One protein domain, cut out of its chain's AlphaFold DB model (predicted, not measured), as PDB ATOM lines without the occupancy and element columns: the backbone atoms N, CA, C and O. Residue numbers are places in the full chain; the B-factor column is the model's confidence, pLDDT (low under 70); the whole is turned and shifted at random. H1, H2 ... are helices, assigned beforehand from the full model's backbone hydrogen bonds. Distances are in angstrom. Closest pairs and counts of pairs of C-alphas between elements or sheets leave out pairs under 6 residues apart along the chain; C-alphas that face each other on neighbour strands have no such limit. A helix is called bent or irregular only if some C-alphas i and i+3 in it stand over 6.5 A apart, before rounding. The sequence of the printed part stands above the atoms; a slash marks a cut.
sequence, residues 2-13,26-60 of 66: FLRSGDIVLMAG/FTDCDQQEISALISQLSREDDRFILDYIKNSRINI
ATOM      1  N   PHE A   2     107.909 107.512  59.841       91.50
ATOM      2  CA  PHE A   2     108.636 108.005  61.015       91.50
ATOM      3  C   PHE A   2     109.745 107.016  61.361       91.50
ATOM      4  O   PHE A   2     109.549 105.818  61.192       91.50
ATOM      5  N   LEU A   3     110.884 107.524  61.823       92.12
ATOM      6  CA  LEU A   3     111.966 106.712  62.369       92.12
ATOM      7  C   LEU A   3     112.175 107.138  63.819       92.12
ATOM      8  O   LEU A   3     112.598 108.271  64.069       92.12
ATOM      9  N   ARG A   4     111.860 106.260  64.760       90.19
ATOM     10  CA  ARG A   4     111.988 106.478  66.204       90.19
ATOM     11  C   ARG A   4     113.380 106.103  66.697       90.19
ATOM     12  O   ARG A   4     114.233 105.674  65.912       90.19
ATOM     13  N   SER A   5     113.637 106.337  67.979       89.31
ATOM     14  CA  SER A   5     114.887 105.890  68.594       89.31
ATOM     15  C   SER A   5     114.973 104.360  68.540       89.31
ATOM     16  O   SER A   5     114.042 103.674  68.950       89.31
ATOM     17  N   GLY A   6     116.075 103.822  68.012       88.88
ATOM     18  CA  GLY A   6     116.303 102.376  67.898       88.88
ATOM     19  C   GLY A   6     115.764 101.704  66.628       88.88
ATOM     20  O   GLY A   6     116.131 100.561  66.367       88.88
ATOM     21  N   ASP A   7     114.962 102.393  65.808       93.94
ATOM     22  CA  ASP A   7     114.489 101.839  64.532       93.94
ATOM     23  C   ASP A   7     115.646 101.610  63.547       93.94
ATOM     24  O   ASP A   7     116.561 102.430  63.423       93.94
ATOM     25  N   ILE A   8     115.561 100.517  62.782       96.62
ATOM     26  CA  ILE A   8     116.558 100.125  61.779       96.62
ATOM     27  C   ILE A   8     115.905 100.077  60.397       96.62
ATOM     28  O   ILE A   8     114.828  99.508  60.222       96.62
ATOM     29  N   VAL A   9     116.592 100.631  59.396       96.62
ATOM     30  CA  VAL A   9     116.197 100.546  57.984       96.62
ATOM     31  C   VAL A   9     117.233  99.723  57.225       96.62
ATOM     32  O   VAL A   9     118.410 100.077  57.197       96.62
ATOM     33  N   LEU A  10     116.787  98.647  56.572       96.69
ATOM     34  CA  LEU A  10     117.603  97.865  55.646       96.69
ATOM     35  C   LEU A  10     117.252  98.248  54.205       96.69
ATOM     36  O   LEU A  10     116.150  97.974  53.739       96.69
ATOM     37  N   MET A  11     118.205  98.849  53.492       96.88
ATOM     38  CA  MET A  11     118.078  99.127  52.057       96.88
ATOM     39  C   MET A  11     118.893  98.105  51.255       96.88
ATOM     40  O   MET A  11     120.127  98.147  51.246       96.88
ATOM     41  N   ALA A  12     118.196  97.188  50.579       96.38
ATOM     42  CA  ALA A  12     118.770  96.125  49.751       96.38
ATOM     43  C   ALA A  12     118.070  96.040  48.382       96.38
ATOM     44  O   ALA A  12     116.937  96.497  48.236       96.38
ATOM     45  N   GLY A  13     118.745  95.454  47.385       96.25
ATOM     46  CA  GLY A  13     118.222  95.342  46.019       96.25
ATOM     47  C   GLY A  13     117.863  96.702  45.411       96.25
ATOM     48  O   GLY A  13     118.570  97.686  45.640       96.25
ATOM     49  N   PHE A  26     112.185 115.715  64.463       87.31
ATOM     50  CA  PHE A  26     111.267 116.072  65.541       87.31
ATOM     51  C   PHE A  26     112.056 116.096  66.847       87.31
ATOM     52  O   PHE A  26     112.617 115.075  67.232       87.31
ATOM     53  N   THR A  27     112.122 117.256  67.495       75.94
ATOM     54  CA  THR A  27     112.832 117.462  68.771       75.94
ATOM     55  C   THR A  27     111.889 117.482  69.974       75.94
ATOM     56  O   THR A  27     112.328 117.317  71.104       75.94
ATOM     57  N   ASP A  28     110.584 117.626  69.735       69.38
ATOM     58  CA  ASP A  28     109.573 117.846  70.776       69.38
ATOM     59  C   ASP A  28     108.977 116.526  71.294       69.38
ATOM     60  O   ASP A  28     107.760 116.380  71.394       69.38
ATOM     61  N   CYS A  29     109.816 115.517  71.544       59.28
ATOM     62  CA  CYS A  29     109.340 114.188  71.927       59.28
ATOM     63  C   CYS A  29     109.467 113.949  73.435       59.28
ATOM     64  O   CYS A  29     110.524 114.175  74.030       59.28
ATOM     65  N   ASP A  30     108.389 113.439  74.034       61.09
ATOM     66  CA  ASP A  30     108.417 112.804  75.346       61.09
ATOM     67  C   ASP A  30     109.565 111.788  75.389       61.09
ATOM     68  O   ASP A  30     109.601 110.832  74.614       61.09
ATOM     69  N   GLN A  31     110.506 111.964  76.322       62.88
ATOM     70  CA  GLN A  31     111.725 111.149  76.458       62.88
ATOM     71  C   GLN A  31     111.466 109.671  76.830       62.88
ATOM     72  O   GLN A  31     112.392 108.941  77.187       62.88
ATOM     73  N   GLN A  32     110.216 109.212  76.748       63.81
ATOM     74  CA  GLN A  32     109.788 107.853  77.067       63.81
ATOM     75  C   GLN A  32     110.595 106.813  76.272       63.81
ATOM     76  O   GLN A  32     111.028 105.814  76.850       63.81
ATOM     77  N   GLU A  33     110.892 107.088  74.994       71.81
ATOM     78  CA  GLU A  33     111.642 106.181  74.107       71.81
ATOM     79  C   GLU A  33     113.122 106.004  74.493       71.81
ATOM     80  O   GLU A  33     113.735 105.006  74.123       71.81
ATOM     81  N   ILE A  34     113.708 106.937  75.253       78.81
ATOM     82  CA  ILE A  34     115.124 106.899  75.666       78.81
ATOM     83  C   ILE A  34     115.302 106.814  77.187       78.81
ATOM     84  O   ILE A  34     116.406 107.000  77.694       78.81
ATOM     85  N   SER A  35     114.242 106.498  77.930       82.56
ATOM     86  CA  SER A  35     114.253 106.419  79.401       82.56
ATOM     87  C   SER A  35     115.336 105.481  79.956       82.56
ATOM     88  O   SER A  35     116.052 105.839  80.892       82.56
ATOM     89  N   ALA A  36     115.521 104.312  79.336       83.56
ATOM     90  CA  ALA A  36     116.576 103.368  79.701       83.56
ATOM     91  C   ALA A  36     117.984 103.956  79.498       83.56
ATOM     92  O   ALA A  36     118.862 103.764  80.338       83.56
ATOM     93  N   LEU A  37     118.187 104.721  78.420       83.19
ATOM     94  CA  LEU A  37     119.457 105.386  78.125       83.19
ATOM     95  C   LEU A  37     119.729 106.534  79.109       83.19
ATOM     96  O   LEU A  37     120.847 106.671  79.594       83.19
ATOM     97  N   ILE A  38     118.701 107.307  79.471       84.94
ATOM     98  CA  ILE A  38     118.793 108.357  80.497       84.94
ATOM     99  C   ILE A  38     119.237 107.771  81.840       84.94
ATOM    100  O   ILE A  38     120.108 108.335  82.499       84.94
ATOM    101  N   SER A  39     118.682 106.621  82.230       85.62
ATOM    102  CA  SER A  39     119.094 105.935  83.458       85.62
ATOM    103  C   SER A  39     120.568 105.512  83.417       85.62
ATOM    104  O   SER A  39     121.280 105.705  84.406       85.62
ATOM    105  N   GLN A  40     121.044 105.001  82.277       86.38
ATOM    106  CA  GLN A  40     122.434 104.564  82.097       86.38
ATOM    107  C   GLN A  40     123.437 105.726  82.082       86.38
ATOM    108  O   GLN A  40     124.539 105.577  82.601       86.38
ATOM    109  N   LEU A  41     123.045 106.881  81.541       85.25
ATOM    110  CA  LEU A  41     123.884 108.080  81.409       85.25
ATOM    111  C   LEU A  41     123.654 109.097  82.542       85.25
ATOM    112  O   LEU A  41     123.946 110.281  82.402       85.25
ATOM    113  N   SER A  42     123.103 108.655  83.674       77.19
ATOM    114  CA  SER A  42     122.790 109.527  84.817       77.19
ATOM    115  C   SER A  42     124.024 109.980  85.613       77.19
ATOM    116  O   SER A  42     123.916 110.845  86.488       77.19
ATOM    117  N   ARG A  43     125.204 109.422  85.313       84.38
ATOM    118  CA  ARG A  43     126.481 109.818  85.919       84.38
ATOM    119  C   ARG A  43     126.885 111.217  85.455       84.38
ATOM    120  O   ARG A  43     126.617 111.605  84.323       84.38
ATOM    121  N   GLU A  44     127.553 111.975  86.326       76.25
ATOM    122  CA  GLU A  44     127.972 113.352  86.015       76.25
ATOM    123  C   GLU A  44     128.845 113.458  84.772       76.25
ATOM    124  O   GLU A  44     128.623 114.353  83.958       76.25
ATOM    125  N   ASP A  45     129.752 112.501  84.596       84.31
ATOM    126  CA  ASP A  45     130.663 112.453  83.454       84.31
ATOM    127  C   ASP A  45     129.923 112.277  82.119       84.31
ATOM    128  O   ASP A  45     130.425 112.713  81.091       84.31
ATOM    129  N   ASP A  46     128.711 111.712  82.125       87.19
ATOM    130  CA  ASP A  46     127.948 111.365  80.921       87.19
ATOM    131  C   ASP A  46     126.842 112.386  80.584       87.19
ATOM    132  O   ASP A  46     126.197 112.288  79.535       87.19
ATOM    133  N   ARG A  47     126.617 113.409  81.427       84.00
ATOM    134  CA  ARG A  47     125.513 114.378  81.242       84.00
ATOM    135  C   ARG A  47     125.568 115.114  79.905       84.00
ATOM    136  O   ARG A  47     124.526 115.359  79.301       84.00
ATOM    137  N   PHE A  48     126.768 115.414  79.406       89.00
ATOM    138  CA  PHE A  48     126.937 116.086  78.115       89.00
ATOM    139  C   PHE A  48     126.369 115.260  76.946       89.00
ATOM    140  O   PHE A  48     125.934 115.822  75.939       89.00
ATOM    141  N   ILE A  49     126.338 113.929  77.081       89.25
ATOM    142  CA  ILE A  49     125.765 113.015  76.087       89.25
ATOM    143  C   ILE A  49     124.244 113.183  76.059       89.25
ATOM    144  O   ILE A  49     123.653 113.266  74.982       89.25
ATOM    145  N   LEU A  50     123.606 113.291  77.228       86.69
ATOM    146  CA  LEU A  50     122.164 113.527  77.329       86.69
ATOM    147  C   LEU A  50     121.762 114.883  76.755       86.69
ATOM    148  O   LEU A  50     120.789 114.956  76.002       86.69
ATOM    149  N   ASP A  51     122.534 115.929  77.046       87.19
ATOM    150  CA  ASP A  51     122.296 117.266  76.496       87.19
ATOM    151  C   ASP A  51     122.406 117.279  74.968       87.19
ATOM    152  O   ASP A  51     121.577 117.893  74.284       87.19
ATOM    153  N   TYR A  52     123.381 116.550  74.421       89.56
ATOM    154  CA  TYR A  52     123.534 116.390  72.981       89.56
ATOM    155  C   TYR A  52     122.348 115.640  72.364       89.56
ATOM    156  O   TYR A  52     121.742 116.122  71.403       89.56
ATOM    157  N   ILE A  53     121.984 114.481  72.919       87.88
ATOM    158  CA  ILE A  53     120.920 113.616  72.383       87.88
ATOM    159  C   ILE A  53     119.551 114.300  72.450       87.88
ATOM    160  O   ILE A  53     118.743 114.117  71.543       87.88
ATOM    161  N   LYS A  54     119.292 115.126  73.468       84.50
ATOM    162  CA  LYS A  54     117.993 115.789  73.666       84.50
ATOM    163  C   LYS A  54     117.520 116.600  72.455       84.50
ATOM    164  O   LYS A  54     116.321 116.667  72.213       84.50
ATOM    165  N   ASN A  55     118.440 117.198  71.697       84.88
ATOM    166  CA  ASN A  55     118.117 118.043  70.541       84.88
ATOM    167  C   ASN A  55     118.696 117.508  69.222       84.88
ATOM    168  O   ASN A  55     118.672 118.208  68.209       84.88
ATOM    169  N   SER A  56     119.226 116.283  69.221       88.81
ATOM    170  CA  SER A  56     119.942 115.716  68.078       88.81
ATOM    171  C   SER A  56     119.349 114.379  67.653       88.81
ATOM    172  O   SER A  56     118.844 113.606  68.460       88.81
ATOM    173  N   ARG A  57     119.481 114.060  66.363       90.50
ATOM    174  CA  ARG A  57     119.242 112.712  65.841       90.50
ATOM    175  C   ARG A  57     120.553 112.131  65.331       90.50
ATOM    176  O   ARG A  57     121.160 112.692  64.425       90.50
ATOM    177  N   ILE A  58     120.934 110.972  65.856       92.19
ATOM    178  CA  ILE A  58     122.097 110.215  65.387       92.19
ATOM    179  C   ILE A  58     121.613 109.142  64.403       92.19
ATOM    180  O   ILE A  58     120.674 108.403  64.692       92.19
ATOM    181  N   ASN A  59     122.240 109.068  63.227       96.00
ATOM    182  CA  ASN A  59     122.000 108.027  62.226       96.00
ATOM    183  C   ASN A  59     123.319 107.295  61.952       96.00
ATOM    184  O   ASN A  59     124.326 107.934  61.649       96.00
ATOM    185  N   ILE A  60     123.299 105.967  62.048       97.19
ATOM    186  CA  ILE A  60     124.451 105.105  61.788       97.19
ATOM    187  C   ILE A  60     124.148 104.276  60.537       97.19
ATOM    188  O   ILE A  60     123.235 103.455  60.537       97.19
TER     189      ILE A  60
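AT A GLANCE: This is residues 2 to 13 and 26 to 60 of the 66 residues of the protein "Oxidoreductase, 2OG-Fe(II) oxygenase family protein" of Arundo donax (UniProt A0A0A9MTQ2). From Phe 2 the printed part folds back near Gly 6 and runs out as an arm to Gly 13; beyond a cut, two short irregular helices, H1 then H2, lie loosely side by side and opposite ways. The arm makes much of the length in spans of 45 by 21 by 16 A. The 47 printed residues are all helix by class, with 21 in named elements, under half, and no named strand; the whole is loose, radius of gyration of the C-alphas 12.7 A.

HOW THE PARTS SIT: Compare H1, residues 31 to 40, with H2, residues 44 to 54: they are close but not clearly touching, the closest C-alphas being Ile 38 and Leu 50, 6.9 A apart. They run opposite ways at a shallow tilt of 19 degrees, joined by a tight link. O i to N i+4 pairs are within hydrogen-bond range in 4 of 6 for H1 and 4 of 7 for H2.

IN THESE COORDINATES: Start at C-alpha 2, (108.636, 108.005, 61.015). Find C-alpha 31 at (111.725, 111.149, 76.458); H1 runs 13.8 A, irregular with C-alphas 33 and 36 8.0 A apart. H2 runs 16.1 A to C-alpha 54 at (117.993, 115.789, 73.666), irregular with C-alphas 45 and 48 7.5 A apart.

THE WHOLE: The C-alphas farthest apart, Gly 13 and Glu 44, are 44.9 A apart. Residues 14 to 25 are not printed; C-alphas 13 and 26 are 29.3 A apart across this cut. Look at residues 28 to 32 for pLDDT under 70.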